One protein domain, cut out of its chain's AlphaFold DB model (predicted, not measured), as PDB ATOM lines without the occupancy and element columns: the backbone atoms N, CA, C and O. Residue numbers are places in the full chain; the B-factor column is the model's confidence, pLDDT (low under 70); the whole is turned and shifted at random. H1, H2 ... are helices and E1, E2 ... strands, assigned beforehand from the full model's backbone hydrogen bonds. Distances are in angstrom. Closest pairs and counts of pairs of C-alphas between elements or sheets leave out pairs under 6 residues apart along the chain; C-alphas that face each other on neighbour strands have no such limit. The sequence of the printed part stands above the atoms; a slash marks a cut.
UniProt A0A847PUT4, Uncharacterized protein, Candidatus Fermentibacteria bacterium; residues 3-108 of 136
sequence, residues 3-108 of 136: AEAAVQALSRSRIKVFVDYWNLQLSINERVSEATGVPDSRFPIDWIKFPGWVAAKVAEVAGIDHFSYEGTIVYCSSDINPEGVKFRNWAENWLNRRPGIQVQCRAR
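What this domain is: This is residues 3 to 108 of the 136 residues of an uncharacterized protein of Candidatus Fermentibacteria bacterium (UniProt A0A847PUT4). A narrow wall of three parallel strands, E1, E2 and E3, has H3 and H4 over one face, H3 over E1 and E2, H4 over E2 and E3. H2 leads away from the end of E1 as an arm that only grazes the sheet, residues 37 to 49 fold back from it to H3, and at the other end of E1 residues 3 to 9 of H1 stick out. The 106 printed residues hold four named helices and three named strands, in the order H1 E1 H2 H3 E2 H4 E3, with sheet order E1 E2 E3; the class is mixed, helices and strands. The whole is loose, with a radius of gyration of the C-alphas of 16.9 A, and elongated, spanning 56 by 33 by 21 A.

How they stand to each other: Start at inner strand E2, residues 67 to 78. Edge strand E1, residues 13 to 20, is its parallel neighbour at 13 degrees; look for N 15 and O 68, 2.9 A apart. Edge strand E3, residues 101 to 107, is parallel to E2 at 20 degrees, with N 104 and O 74 at 2.8 A. H3, residues 50 to 62, is on the sheet at a height of 8.3 A, over E1 and only just over E2, where 3 of its C-alphas fall; it runs slantwise to the strands, at 55 degrees to E1 on the local plane. Its closest C-alphas to E1 are those of Ala 55 and Ile 15, 6.2 A apart. H4, residues 82 to 95, is on the same face at a height of 9.3 A, over E3 and only just over E2, where 3 of its C-alphas fall; it runs along the strands, at 16 degrees to E3 on the local plane. Its closest C-alphas to E3 are those of Glu 92 and Val 103, 6.5 A apart. Together they make two layers, helices on one face of a sheet. H2, residues 21 to 36, only grazes the sheet with residues 21 to 23; the C-alphas of Tyr 21 and Cys 76 are its closest pair with E2, at 5.3 A. H3 and H4 are apart. H1, residues 3 to 10, is not on the sheet. Two strand-helix-strand units, parallel neighbour strands with helices between, are E1, H2 H3, E2 and E2, H4, E3, each with a right-handed crossover. Every O i to N i+4 pair is within hydrogen-bond range in H1, H2 and H3, and 9 of 10 in H4.

Where its parts are: Find C-alpha 67 at (160.815, 202.981, 170.472); from there E2 runs 33.3 A. E1 covers 22.7 A and E3 19.5 A, ending at C-alpha 107, (161.128, 174.427, 189.681). H2 covers 22.1 A, H4 18.6 A, H3 18.1 A and H1 10.7 A from C-alpha 3 at (144.039, 210.111, 164.956).

The domain as a whole: The farthest C-alphas, those of Glu 4 and Pro 82, are 56.3 A apart. The printed part has no cut; the link from H2 to H3, 13 residues, is long. Look at residues 3 to 11 for pLDDT under 70; the mean of the printed part is 90.1.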
ATOM      1  N   ALA A   3     142.900 210.553 165.775       59.50
ATOM      2  CA  ALA A   3     144.039 210.111 164.956       59.50
ATOM      3  C   ALA A   3     145.376 210.669 165.473       59.50
ATOM      4  O   ALA A   3     146.377 209.963 165.540       59.50
ATOM      5  N   GLU A   4     145.379 211.926 165.907       52.50
ATOM      6  CA  GLU A   4     146.582 212.631 166.357       52.50
ATOM      7  C   GLU A   4     147.083 212.094 167.704       52.50
ATOM      8  O   GLU A   4     148.278 211.911 167.889       52.50
ATOM      9  N   ALA A   5     146.175 211.685 168.599       56.00
ATOM     10  CA  ALA A   5     146.523 210.994 169.841       56.00
ATOM     11  C   ALA A   5     147.131 209.595 169.604       56.00
ATOM     12  O   ALA A   5     148.007 209.178 170.360       56.00
ATOM     13  N   ALA A   6     146.723 208.884 168.544       57.12
ATOM     14  CA  ALA A   6     147.316 207.600 168.160       57.12
ATOM     15  C   ALA A   6     148.715 207.778 167.540       57.12
ATOM     16  O   ALA A   6     149.633 207.024 167.860       57.12
ATOM     17  N   VAL A   7     148.908 208.823 166.729       56.94
ATOM     18  CA  VAL A   7     150.220 209.215 166.182       56.94
ATOM     19  C   VAL A   7     151.157 209.715 167.295       56.94
ATOM     20  O   VAL A   7     152.336 209.360 167.322       56.94
ATOM     21  N   GLN A   8     150.638 210.438 168.293       52.56
ATOM     22  CA  GLN A   8     151.407 210.848 169.472       52.56
ATOM     23  C   GLN A   8     151.723 209.663 170.402       52.56
ATOM     24  O   GLN A   8     152.799 209.621 170.993       52.56
ATOM     25  N   ALA A   9     150.844 208.665 170.522       53.50
ATOM     26  CA  ALA A   9     151.135 207.433 171.261       53.50
ATOM     27  C   ALA A   9     152.203 206.570 170.560       53.50
ATOM     28  O   ALA A   9     153.010 205.925 171.232       53.50
ATOM     29  N   LEU A  10     152.271 206.622 169.225       54.06
ATOM     30  CA  LEU A  10     153.354 206.029 168.432       54.06
ATOM     31  C   LEU A  10     154.696 206.761 168.612       54.06
ATOM     32  O   LEU A  10     155.740 206.133 168.442       54.06
ATOM     33  N   SER A  11     154.689 208.040 169.024       55.50
ATOM     34  CA  SER A  11     155.898 208.877 169.153       55.50
ATOM     35  C   SER A  11     156.918 208.402 170.198       55.50
ATOM     36  O   SER A  11     158.053 208.881 170.204       55.50
ATOM     37  N   ARG A  12     156.581 207.417 171.046       71.69
ATOM     38  CA  ARG A  12     157.592 206.629 171.772       71.69
ATOM     39  C   ARG A  12     157.042 205.280 172.235       71.69
ATOM     40  O   ARG A  12     156.785 205.069 173.421       71.69
ATOM     41  N   SER A  13     156.857 204.358 171.297       86.06
ATOM     42  CA  SER A  13     156.354 203.016 171.614       86.06
ATOM     43  C   SER A  13     157.290 202.285 172.580       86.06
ATOM     44  O   SER A  13     158.513 202.334 172.455       86.06
ATOM     45  N   ARG A  14     156.732 201.605 173.581       91.94
ATOM     46  CA  ARG A  14     157.518 200.921 174.617       91.94
ATOM     47  C   ARG A  14     157.495 199.428 174.351       91.94
ATOM     48  O   ARG A  14     156.426 198.827 174.299       91.94
ATOM     49  N   ILE A  15     158.671 198.843 174.158       93.75
ATOM     50  CA  ILE A  15     158.815 197.431 173.809       93.75
ATOM     51  C   ILE A  15     159.399 196.687 174.998       93.75
ATOM     52  O   ILE A  15     160.491 197.001 175.479       93.75
ATOM     53  N   LYS A  16     158.672 195.661 175.434       95.62
ATOM     54  CA  LYS A  16     159.104 194.717 176.458       95.62
ATOM     55  C   LYS A  16     159.134 193.321 175.866       95.62
ATOM     56  O   LYS A  16     158.176 192.897 175.224       95.62
ATOM     57  N   VAL A  17     160.236 192.614 176.079       96.19
ATOM     58  CA  VAL A  17     160.436 191.282 175.504       96.19
ATOM     59  C   VAL A  17     160.141 190.227 176.562       96.19
ATOM     60  O   VAL A  17     160.587 190.318 177.705       96.19
ATOM     61  N   PHE A  18     159.390 189.203 176.180       97.38
ATOM     62  CA  PHE A  18     159.101 188.054 177.027       97.38
ATOM     63  C   PHE A  18     159.634 186.812 176.331       97.38
ATOM     64  O   PHE A  18     159.296 186.551 175.179       97.38
ATOM     65  N   VAL A  19     160.490 186.063 177.018       97.31
ATOM     66  CA  VAL A  19     161.186 184.917 176.436       97.31
ATOM     67  C   VAL A  19     160.838 183.667 177.221       97.31
ATOM     68  O   VAL A  19     161.138 183.583 178.407       97.31
ATOM     69  N   ASP A  20     160.259 182.674 176.552       96.62
ATOM     70  CA  ASP A  20     160.290 181.295 177.037       96.62
ATOM     71  C   ASP A  20     161.642 180.690 176.651       96.62
ATOM     72  O   ASP A  20     161.907 180.419 175.477       96.62
ATOM     73  N   TYR A  21     162.518 180.523 177.642       95.88
ATOM     74  CA  TYR A  21     163.887 180.066 177.431       95.88
ATOM     75  C   TYR A  21     163.940 178.695 176.758       95.88
ATOM     76  O   TYR A  21     164.709 178.497 175.818       95.88
ATOM     77  N   TRP A  22     163.134 177.740 177.235       93.31
ATOM     78  CA  TRP A  22     163.213 176.367 176.745       93.31
ATOM     79  C   TRP A  22     162.635 176.252 175.352       93.31
ATOM     80  O   TRP A  22     163.240 175.596 174.506       93.31
ATOM     81  N   ASN A  23     161.514 176.924 175.094       95.00
ATOM     82  CA  ASN A  23     160.936 176.917 173.761       95.00
ATOM     83  C   ASN A  23     161.891 177.559 172.742       95.00
ATOM     84  O   ASN A  23     162.106 177.005 171.665       95.00
ATOM     85  N   LEU A  24     162.529 178.677 173.106       95.50
ATOM     86  CA  LEU A  24     163.514 179.348 172.259       95.50
ATOM     87  C   LEU A  24     164.746 178.470 172.000       95.50
ATOM     88  O   LEU A  24     165.106 178.237 170.848       95.50
ATOM     89  N   GLN A  25     165.389 177.977 173.061       94.31
ATOM     90  CA  GLN A  25     166.639 177.228 172.953       94.31
ATOM     91  C   GLN A  25     166.451 175.927 172.166       94.31
ATOM     92  O   GLN A  25     167.278 175.611 171.313       94.31
ATOM     93  N   LEU A  26     165.367 175.185 172.422       93.12
ATOM     94  CA  LEU A  26     165.073 173.943 171.703       93.12
ATOM     95  C   LEU A  26     164.798 174.211 170.220       93.12
ATOM     96  O   LEU A  26     165.396 173.550 169.375       93.12
ATOM     97  N   SER A  27     163.981 175.224 169.911       94.88
ATOM     98  CA  SER A  27     163.645 175.572 168.523       94.88
ATOM     99  C   SER A  27     164.871 176.007 167.718       94.88
ATOM    100  O   SER A  27     165.011 175.651 166.550       94.88
ATOM    101  N   ILE A  28     165.779 176.783 168.320       95.12
ATOM    102  CA  ILE A  28     167.007 177.204 167.633       95.12
ATOM    103  C   ILE A  28     167.945 176.012 167.436       95.12
ATOM    104  O   ILE A  28     168.489 175.850 166.348       95.12
ATOM    105  N   ASN A  29     168.128 175.173 168.456       94.62
ATOM    106  CA  ASN A  29     168.989 173.994 168.357       94.62
ATOM    107  C   ASN A  29     168.518 173.035 167.256       94.62
ATOM    108  O   ASN A  29     169.346 172.523 166.504       94.62
ATOM    109  N   GLU A  30     167.206 172.825 167.131       94.94
ATOM    110  CA  GLU A  30     166.605 172.025 166.057       94.94
ATOM    111  C   GLU A  30     166.942 172.618 164.684       94.94
ATOM    112  O   GLU A  30     167.575 171.952 163.868       94.94
ATOM    113  N   ARG A  31     166.664 173.911 164.476       94.69
ATOM    114  CA  ARG A  31     166.957 174.598 163.205       94.69
ATOM    115  C   ARG A  31     168.442 174.615 162.848       94.69
ATOM    116  O   ARG A  31     168.795 174.497 161.680       94.69
ATOM    117  N   VAL A  32     169.326 174.773 163.831       94.44
ATOM    118  CA  VAL A  32     170.780 174.737 163.606       94.44
ATOM    119  C   VAL A  32     171.238 173.320 163.277       94.44
ATOM    120  O   VAL A  32     172.076 173.150 162.392       94.44
ATOM    121  N   SER A  33     170.679 172.307 163.938       94.19
ATOM    122  CA  SER A  33     170.986 170.907 163.632       94.19
ATOM    123  C   SER A  33     170.559 170.550 162.207       94.19
ATOM    124  O   SER A  33     171.329 169.934 161.477       94.19
ATOM    125  N   GLU A  34     169.379 171.000 161.776       93.75
ATOM    126  CA  GLU A  34     168.900 170.842 160.397       93.75
ATOM    127  C   GLU A  34     169.792 171.573 159.386       93.75
ATOM    128  O   GLU A  34     170.189 170.991 158.380       93.75
ATOM    129  N   ALA A  35     170.155 172.828 159.665       93.88
ATOM    130  CA  ALA A  35     170.955 173.646 158.753       93.88
ATOM    131  C   ALA A  35     172.402 173.151 158.594       93.88
ATOM    132  O   ALA A  35     173.006 173.340 157.540       93.88
ATOM    133  N   THR A  36     172.974 172.541 159.634       93.06
ATOM    134  CA  THR A  36     174.370 172.068 159.638       93.06
ATOM    135  C   THR A  36     174.505 170.574 159.355       93.06
ATOM    136  O   THR A  36     175.608 170.104 159.087       93.06
ATOM    137  N   GLY A  37     173.412 169.812 159.453       93.56
ATOM    138  CA  GLY A  37     173.434 168.348 159.432       93.56
ATOM    139  C   GLY A  37     174.059 167.712 160.681       93.56
ATOM    140  O   GLY A  37     174.214 166.492 160.723       93.56
ATOM    141  N   VAL A  38     174.428 168.504 161.697       91.00
ATOM    142  CA  VAL A  38     175.045 168.013 162.935       91.00
ATOM    143  C   VAL A  38     173.961 167.832 164.004       91.00
ATOM    144  O   VAL A  38     173.381 168.827 164.453       91.00
ATOM    145  N   PRO A  39     173.678 166.592 164.443       88.81
ATOM    146  CA  PRO A  39     172.673 166.342 165.469       88.81
ATOM    147  C   PRO A  39     173.084 166.946 166.817       88.81
ATOM    148  O   PRO A  39     174.267 167.030 167.140       88.81
ATOM    149  N   ASP A  40     172.084 167.332 167.614       85.19
ATOM    150  CA  ASP A  40     172.246 167.881 168.968       85.19
ATOM    151  C   ASP A  40     173.086 169.173 169.042       85.19
ATOM    152  O   ASP A  40     173.706 169.482 170.067       85.19
ATOM    153  N   SER A  41     173.068 169.973 167.972       88.00
ATOM    154  CA  SER A  41     173.763 171.259 167.932       88.00
ATOM    155  C   SER A  41     173.186 172.233 168.961       88.00
ATOM    156  O   SER A  41     171.985 172.503 168.993       88.00
ATOM    157  N   ARG A  42     174.055 172.801 169.805       87.81
ATOM    158  CA  ARG A  42     173.678 173.817 170.797       87.81
ATOM    159  C   ARG A  42     174.088 175.195 170.319       87.81
ATOM    160  O   ARG A  42     175.276 175.492 170.240       87.81
ATOM    161  N   PHE A  43     173.106 176.047 170.061       92.06
ATOM    162  CA  PHE A  43     173.368 177.425 169.677       92.06
ATOM    163  C   PHE A  43     173.594 178.308 170.917       92.06
ATOM    164  O   PHE A  43     172.686 178.427 171.751       92.06
ATOM    165  N   PRO A  44     174.770 178.946 171.065       91.44
ATOM    166  CA  PRO A  44     175.021 179.873 172.158       91.44
ATOM    167  C   PRO A  44     174.366 181.229 171.861       91.44
ATOM    168  O   PRO A  44     174.842 182.001 171.031       91.44
ATOM    169  N   ILE A  45     173.271 181.538 172.554       93.69
ATOM    170  CA  ILE A  45     172.603 182.841 172.433       93.69
ATOM    171  C   ILE A  45     173.446 183.913 173.140       93.69
ATOM    172  O   ILE A  45     173.722 183.809 174.338       93.69
ATOM    173  N   ASP A  46     173.804 184.979 172.419       94.94
ATOM    174  CA  ASP A  46     174.381 186.188 173.016       94.94
ATOM    175  C   ASP A  46     173.282 186.993 173.725       94.94
ATOM    176  O   ASP A  46     172.660 187.889 173.154       94.94
ATOM    177  N   TRP A  47     173.045 186.672 174.996       94.19
ATOM    178  CA  TRP A  47     172.031 187.325 175.828       94.19
ATOM    179  C   TRP A  47     172.278 188.815 176.080       94.19
ATOM    180  O   TRP A  47     171.357 189.500 176.510       94.19
ATOM    181  N   ILE A  48     173.481 189.336 175.823       93.12
ATOM    182  CA  ILE A  48     173.766 190.766 175.998       93.12
ATOM    183  C   ILE A  48     173.135 191.560 174.852       93.12
ATOM    184  O   ILE A  48     172.547 192.615 175.079       93.12
ATOM    185  N   LYS A  49     173.229 191.045 173.621       94.25
ATOM    186  CA  LYS A  49     172.730 191.729 172.419       94.25
ATOM    187  C   LYS A  49     171.334 191.282 172.009       94.25
ATOM    188  O   LYS A  49     170.571 192.080 171.468       94.25
ATOM    189  N   PHE A  50     171.002 190.018 172.270       95.06
ATOM    190  CA  PHE A  50     169.782 189.381 171.786       95.06
ATOM    191  C   PHE A  50     168.509 190.179 172.110       95.06
ATOM    192  O   PHE A  50     167.759 190.465 171.179       95.06
ATOM    193  N   PRO A  51     168.261 190.622 173.356       94.38
ATOM    194  CA  PRO A  51     167.026 191.332 173.666       94.38
ATOM    195  C   PRO A  51     166.812 192.644 172.914       94.38
ATOM    196  O   PRO A  51     165.726 192.894 172.390       94.38
ATOM    197  N   GLY A  52     167.857 193.473 172.842       94.06
ATOM    198  CA  GLY A  52     167.804 194.747 172.129       94.06
ATOM    199  C   GLY A  52     167.641 194.535 170.627       94.06
ATOM    200  O   GLY A  52     166.868 195.240 169.983       94.06
ATOM    201  N   TRP A  53     168.301 193.508 170.085       95.50
ATOM    202  CA  TRP A  53     168.141 193.113 168.690       95.50
ATOM    203  C   TRP A  53     166.711 192.645 168.377       95.50
ATOM    204  O   TRP A  53     166.145 193.071 167.373       95.50
ATOM    205  N   VAL A  54     166.090 191.841 169.249       95.25
ATOM    206  CA  VAL A  54     164.684 191.430 169.093       95.25
ATOM    207  C   VAL A  54     163.760 192.644 169.125       95.25
ATOM    208  O   VAL A  54     162.897 192.764 168.259       95.25
ATOM    209  N   ALA A  55     163.947 193.562 170.076       94.81
ATOM    210  CA  ALA A  55     163.131 194.772 170.161       94.81
ATOM    211  C   ALA A  55     163.241 195.629 168.886       94.81
ATOM    212  O   ALA A  55     162.220 196.067 168.359       94.81
ATOM    213  N   ALA A  56     164.454 195.793 168.347       94.25
ATOM    214  CA  ALA A  56     164.682 196.502 167.091       94.25
ATOM    215  C   ALA A  56     164.006 195.806 165.898       94.25
ATOM    216  O   ALA A  56     163.369 196.468 165.082       94.25
ATOM    217  N   LYS A  57     164.082 194.471 165.816       95.50
ATOM    218  CA  LYS A  57     163.415 193.715 164.748       95.50
ATOM    219  C   LYS A  57     161.898 193.759 164.831       95.50
ATOM    220  O   LYS A  57     161.242 193.834 163.798       95.50
ATOM    221  N   VAL A  58     161.336 193.760 166.035       93.12
ATOM    222  CA  VAL A  58     159.894 193.957 166.218       93.12
ATOM    223  C   VAL A  58     159.484 195.361 165.782       93.12
ATOM    224  O   VAL A  58     158.483 195.492 165.087       93.12
ATOM    225  N   ALA A  59     160.258 196.391 166.134       93.19
ATOM    226  CA  ALA A  59     159.988 197.761 165.704       93.19
ATOM    227  C   ALA A  59     160.011 197.900 164.172       93.19
ATOM    228  O   ALA A  59     159.088 198.475 163.606       93.19
ATOM    229  N   GLU A  60     161.001 197.298 163.502       93.50
ATOM    230  CA  GLU A  60     161.108 197.265 162.035       93.50
ATOM    231  C   GLU A  60     159.881 196.609 161.386       93.50
ATOM    232  O   GLU A  60     159.261 197.191 160.501       93.50
ATOM    233  N   VAL A  61     159.485 195.421 161.858       93.19
ATOM    234  CA  VAL A  61     158.326 194.687 161.316       93.19
ATOM    235  C   VAL A  61     157.007 195.413 161.593       93.19
ATOM    236  O   VAL A  61     156.081 195.335 160.788       93.19
ATOM    237  N   ALA A  62     156.909 196.118 162.719       89.56
ATOM    238  CA  ALA A  62     155.720 196.868 163.108       89.56
ATOM    239  C   ALA A  62     155.657 198.289 162.515       89.56
ATOM    240  O   ALA A  62     154.655 198.970 162.725       89.56
ATOM    241  N   GLY A  63     156.695 198.750 161.803       90.12
ATOM    242  CA  GLY A  63     156.763 200.114 161.266       90.12
ATOM    243  C   GLY A  63     156.859 201.195 162.350       90.12
ATOM    244  O   GLY A  63     156.237 202.246 162.234       90.12
ATOM    245  N   ILE A  64     157.582 200.917 163.440       88.38
ATOM    246  CA  ILE A  64     157.767 201.831 164.573       88.38
ATOM    247  C   ILE A  64     159.137 202.513 164.459       88.38
ATOM    248  O   ILE A  64     160.165 201.890 164.722       88.38
ATOM    249  N   ASP A  65     159.145 203.813 164.164       85.00
ATOM    250  CA  ASP A  65     160.384 204.596 164.005       85.00
ATOM    251  C   ASP A  65     161.038 204.985 165.342       85.00
ATOM    252  O   ASP A  65     162.262 205.101 165.457       85.00
ATOM    253  N   HIS A  66     160.230 205.176 166.387       88.00
ATOM    254  CA  HIS A  66     160.694 205.596 167.707       88.00
ATOM    255  C   HIS A  66     160.195 204.647 168.790       88.00
ATOM    256  O   HIS A  66     159.013 204.632 169.141       88.00
ATOM    257  N   PHE A  67     161.122 203.882 169.370       91.62
ATOM    258  CA  PHE A  67     160.815 202.981 170.472       91.62
ATOM    259  C   PHE A  67     161.777 203.125 171.653       91.62
ATOM    260  O   PHE A  67     162.905 203.600 171.529       91.62
ATOM    261  N   SER A  68     161.307 202.701 172.823       92.12
ATOM    262  CA  SER A  68     162.111 202.530 174.029       92.12
ATOM    263  C   SER A  68     162.086 201.064 174.443       92.12
ATOM    264  O   SER A  68     161.014 200.467 174.554       92.12
ATOM    265  N   TYR A  69     163.259 200.485 174.680       93.06
ATOM    266  CA  TYR A  69     163.384 199.129 175.203       93.06
ATOM    267  C   TYR A  69     163.245 199.147 176.731       93.06
ATOM    268  O   TYR A  69     164.085 199.707 177.432       93.06
ATOM    269  N   GLU A  70     162.183 198.531 177.252       94.25
ATOM    270  CA  GLU A  70     161.889 198.487 178.694       94.25
ATOM    271  C   GLU A  70     162.547 197.308 179.425       94.25
ATOM    272  O   GLU A  70     162.413 197.168 180.643       94.25
ATOM    273  N   GLY A  71     163.245 196.439 178.698       94.94
ATOM    274  CA  GLY A  71     163.845 195.240 179.258       94.94
ATOM    275  C   GLY A  71     163.175 193.949 178.798       94.94
ATOM    276  O   GLY A  71     162.269 193.923 177.959       94.94
ATOM    277  N   THR A  72     163.649 192.858 179.386       97.62
ATOM    278  CA  THR A  72     163.285 191.491 179.034       97.62
ATOM    279  C   THR A  72     162.985 190.679 180.264       97.62
ATOM    280  O   THR A  72     163.735 190.721 181.236       97.62
ATOM    281  N   ILE A  73     161.920 189.888 180.195       97.81
ATOM    282  CA  ILE A  73     161.629 188.856 181.181       97.81
ATOM    283  C   ILE A  73     161.870 187.496 180.539       97.81
ATOM    284  O   ILE A  73     161.218 187.134 179.562       97.81
ATOM    285  N   VAL A  74     162.808 186.741 181.100       97.75
ATOM    286  CA  VAL A  74     163.101 185.369 180.690       97.75
ATOM    287  C   VAL A  74     162.422 184.418 181.661       97.75
ATOM    288  O   VAL A  74     162.754 184.371 182.845       97.75
ATOM    289  N   TYR A  75     161.481 183.638 181.152       97.69
ATOM    290  CA  TYR A  75     160.859 182.539 181.867       97.69
ATOM    291  C   TYR A  75     161.633 181.262 181.587       97.69
ATOM    292  O   TYR A  75     161.841 180.878 180.436       97.69
ATOM    293  N   CYS A  76     162.045 180.581 182.646       96.06
ATOM    294  CA  CYS A  76     162.685 179.285 182.531       96.06
ATOM    295  C   CYS A  76     162.251 178.363 183.666       96.06
ATOM    296  O   CYS A  76     161.661 178.778 184.668       96.06
ATOM    297  N   SER A  77     162.532 177.076 183.493       93.56
ATOM    298  CA  SER A  77     162.313 176.086 184.542       93.56
ATOM    299  C   SER A  77     163.521 175.189 184.742       93.56
ATOM    300  O   SER A  77     164.113 174.753 183.765       93.56
ATOM    301  N   SER A  78     163.861 174.856 185.977       93.06
ATOM    302  CA  SER A  78     164.974 173.957 186.281       93.06
ATOM    303  C   SER A  78     164.483 172.665 186.921       93.06
ATOM    304  O   SER A  78     163.601 172.692 187.783       93.06
ATOM    305  N   ASP A  79     165.084 171.546 186.531       89.44
ATOM    306  CA  ASP A  79     164.946 170.274 187.236       89.44
ATOM    307  C   ASP A  79     165.766 170.274 188.544       89.44
ATOM    308  O   ASP A  79     166.625 171.130 188.758       89.44
ATOM    309  N   ILE A  80     165.481 169.326 189.445       88.38
ATOM    310  CA  ILE A  80     166.180 169.171 190.742       88.38
ATOM    311  C   ILE A  80     167.496 168.381 190.579       88.38
ATOM    312  O   ILE A  80     168.311 168.297 191.495       88.38
ATOM    313  N   ASN A  81     167.729 167.795 189.403       90.69
ATOM    314  CA  ASN A  81     168.959 167.067 189.103       90.69
ATOM    315  C   ASN A  81     170.190 168.009 189.073       90.69
ATOM    316  O   ASN A  81     170.036 169.227 188.944       90.69
ATOM    317  N   PRO A  82     171.425 167.472 189.158       91.81
ATOM    318  CA  PRO A  82     172.636 168.296 189.204       91.81
ATOM    319  C   PRO A  82     172.764 169.290 188.038       91.81
ATOM    320  O   PRO A  82     173.172 170.432 188.239       91.81
ATOM    321  N   GLU A  83     172.364 168.891 186.829       89.62
ATOM    322  CA  GLU A  83     172.368 169.762 185.646       89.62
ATOM    323  C   GLU A  83     171.332 170.891 185.741       89.62
ATOM    324  O   GLU A  83     171.629 172.044 185.428       89.62
ATOM    325  N   GLY A  84     170.133 170.599 186.246       90.69
ATOM    326  CA  GLY A  84     169.096 171.593 186.508       90.69
ATOM    327  C   GLY A  84     169.520 172.603 187.573       90.69
ATOM    328  O   GLY A  84     169.283 173.799 187.401       90.69
ATOM    329  N   VAL A  85     170.232 172.163 188.614       92.94
ATOM    330  CA  VAL A  85     170.816 173.054 189.632       92.94
ATOM    331  C   VAL A  85     171.883 173.967 189.020       92.94
ATOM    332  O   VAL A  85     171.854 175.176 189.258       92.94
ATOM    333  N   LYS A  86     172.788 173.437 188.185       94.50
ATOM    334  CA  LYS A  86     173.778 174.254 187.456       94.50
ATOM    335  C   LYS A  86     173.101 175.293 186.563       94.50
ATOM    336  O   LYS A  86     173.479 176.463 186.594       94.50
ATOM    337  N   PHE A  87     172.080 174.881 185.810       94.56
ATOM    338  CA  PHE A  87     171.305 175.777 184.956       94.56
ATOM    339  C   PHE A  87     170.625 176.884 185.764       94.56
ATOM    340  O   PHE A  87     170.741 178.056 185.415       94.56
ATOM    341  N   ARG A  88     169.961 176.529 186.870       95.25
ATOM    342  CA  ARG A  88     169.322 177.499 187.761       95.25
ATOM    343  C   ARG A  88     170.328 178.513 188.290       95.25
ATOM    344  O   ARG A  88     170.079 179.711 188.203       95.25
ATOM    345  N   ASN A  89     171.479 178.043 188.766       96.38
ATOM    346  CA  ASN A  89     172.545 178.912 189.254       96.38
ATOM    347  C   ASN A  89     173.035 179.868 188.166       96.38
ATOM    348  O   ASN A  89     173.226 181.051 188.440       96.38
ATOM    349  N   TRP A  90     173.213 179.391 186.933       96.06
ATOM    350  CA  TRP A  90     173.555 180.250 185.802       96.06
ATOM    351  C   TRP A  90     172.448 181.277 185.507       96.06
ATOM    352  O   TRP A  90     172.734 182.468 185.369       96.06
ATOM    353  N   ALA A  91     171.186 180.855 185.468       95.69
ATOM    354  CA  ALA A  91     170.061 181.722 185.142       95.69
ATOM    355  C   ALA A  91     169.866 182.827 186.202       95.69
ATOM    356  O   ALA A  91     169.764 184.008 185.868       95.69
ATOM    357  N   GLU A  92     169.883 182.470 187.486       95.75
ATOM    358  CA  GLU A  92     169.664 183.407 188.594       95.75
ATOM    359  C   GLU A  92     170.880 184.306 188.869       95.75
ATOM    360  O   GLU A  92     170.705 185.469 189.231       95.75
ATOM    361  N   ASN A  93     172.114 183.819 188.674       96.19
ATOM    362  CA  ASN A  93     173.315 184.592 189.019       96.19
ATOM    363  C   ASN A  93     173.988 185.273 187.832       96.19
ATOM    364  O   ASN A  93     174.550 186.351 187.998       96.19
ATOM    365  N   TRP A  94     173.992 184.665 186.647       96.25
ATOM    366  CA  TRP A  94     174.676 185.230 185.483       96.25
ATOM    367  C   TRP A  94     173.706 185.957 184.557       96.25
ATOM    368  O   TRP A  94     174.003 187.081 184.151       96.25
ATOM    369  N   LEU A  95     172.563 185.342 184.226       95.94
ATOM    370  CA  LEU A  95     171.609 185.906 183.265       95.94
ATOM    371  C   LEU A  95     170.783 187.040 183.886       95.94
ATOM    372  O   LEU A  95     170.663 188.104 183.288       95.94
ATOM    373  N   ASN A  96     170.294 186.864 185.114       95.88
ATOM    374  CA  ASN A  96     169.509 187.882 185.823       95.88
ATOM    375  C   ASN A  96     170.305 189.147 186.197       95.88
ATOM    376  O   ASN A  96     169.726 190.177 186.513       95.88
ATOM    377  N   ARG A  97     171.644 189.081 186.187       95.12
ATOM    378  CA  ARG A  97     172.508 190.250 186.423       95.12
ATOM    379  C   ARG A  97     172.771 191.062 185.155       95.12
ATOM    380  O   ARG A  97     173.431 192.096 185.225       95.12
ATOM    381  N   ARG A  98     172.320 190.591 183.988       95.00
ATOM    382  CA  ARG A  98     172.512 191.317 182.730       95.00
ATOM    383  C   ARG A  98     171.614 192.561 182.716       95.00
ATOM    384  O   ARG A  98     170.458 192.475 183.133       95.00
ATOM    385  N   PRO A  99     172.111 193.713 182.230       91.81
ATOM    386  CA  PRO A  99     171.313 194.931 182.162       91.81
ATOM    387  C   PRO A  99     170.014 194.723 181.381       91.81
ATOM    388  O   PRO A  99     170.020 194.192 180.272       91.81
ATOM    389  N   GLY A 100     168.893 195.143 181.968       92.12
ATOM    390  CA  GLY A 100     167.582 195.039 181.331       92.12
ATOM    391  C   GLY A 100     167.057 193.608 181.184       92.12
ATOM    392  O   GLY A 100     166.136 193.412 180.403       92.12
ATOM    393  N   ILE A 101     167.606 192.619 181.899       96.69
ATOM    394  CA  ILE A 101     167.071 191.252 181.939       96.69
ATOM    395  C   ILE A 101     166.602 190.925 183.353       96.69
ATOM    396  O   ILE A 101     167.318 191.135 184.325       96.69
ATOM    397  N   GLN A 102     165.399 190.373 183.449       97.12
ATOM    398  CA  GLN A 102     164.843 189.776 184.654       97.12
ATOM    399  C   GLN A 102     164.546 188.307 184.378       97.12
ATOM    400  O   GLN A 102     163.935 187.969 183.366       97.12
ATOM    401  N   VAL A 103     164.956 187.422 185.274       97.50
ATOM    402  CA  VAL A 103     164.760 185.980 185.124       97.50
ATOM    403  C   VAL A 103     163.721 185.491 186.123       97.50
ATOM    404  O   VAL A 103     163.817 185.746 187.320       97.50
ATOM    405  N   GLN A 104     162.746 184.732 185.629       96.94
ATOM    406  CA  GLN A 104     161.793 183.982 186.435       96.94
ATOM    407  C   GLN A 104     162.050 182.486 186.253       96.94
ATOM    408  O   GLN A 104     161.486 181.849 185.360       96.94
ATOM    409  N   CYS A 105     162.907 181.927 187.111       95.31
ATOM    410  CA  CYS A 105     163.213 180.499 187.118       95.31
ATOM    411  C   CYS A 105     162.284 179.756 188.084       95.31
ATOM    412  O   CYS A 105     162.275 180.025 189.285       95.31
ATOM    413  N   ARG A 106     161.493 178.807 187.577       93.25
ATOM    414  CA  ARG A 106     160.603 177.964 188.397       93.25
ATOM    415  C   ARG A 106     161.128 176.537 188.493       93.25
ATOM    416  O   ARG A 106     161.689 176.006 187.543       93.25
ATOM    417  N   ALA A 107     160.888 175.866 189.616       89.12
ATOM    418  CA  ALA A 107     161.128 174.427 189.681       89.12
ATOM    419  C   ALA A 107     160.194 173.706 188.694       89.12
ATOM    420  O   ALA A 107     158.980 173.944 188.689       89.12
ATOM    421  N   ARG A 108     160.750 172.833 187.850       85.75
ATOM    422  CA  ARG A 108     159.954 172.009 186.943       85.75
ATOM    423  C   ARG A 108     159.191 170.985 187.777       85.75
ATOM    424  O   ARG A 108     159.780 170.200 188.514       85.75
TER     425      ARG A 108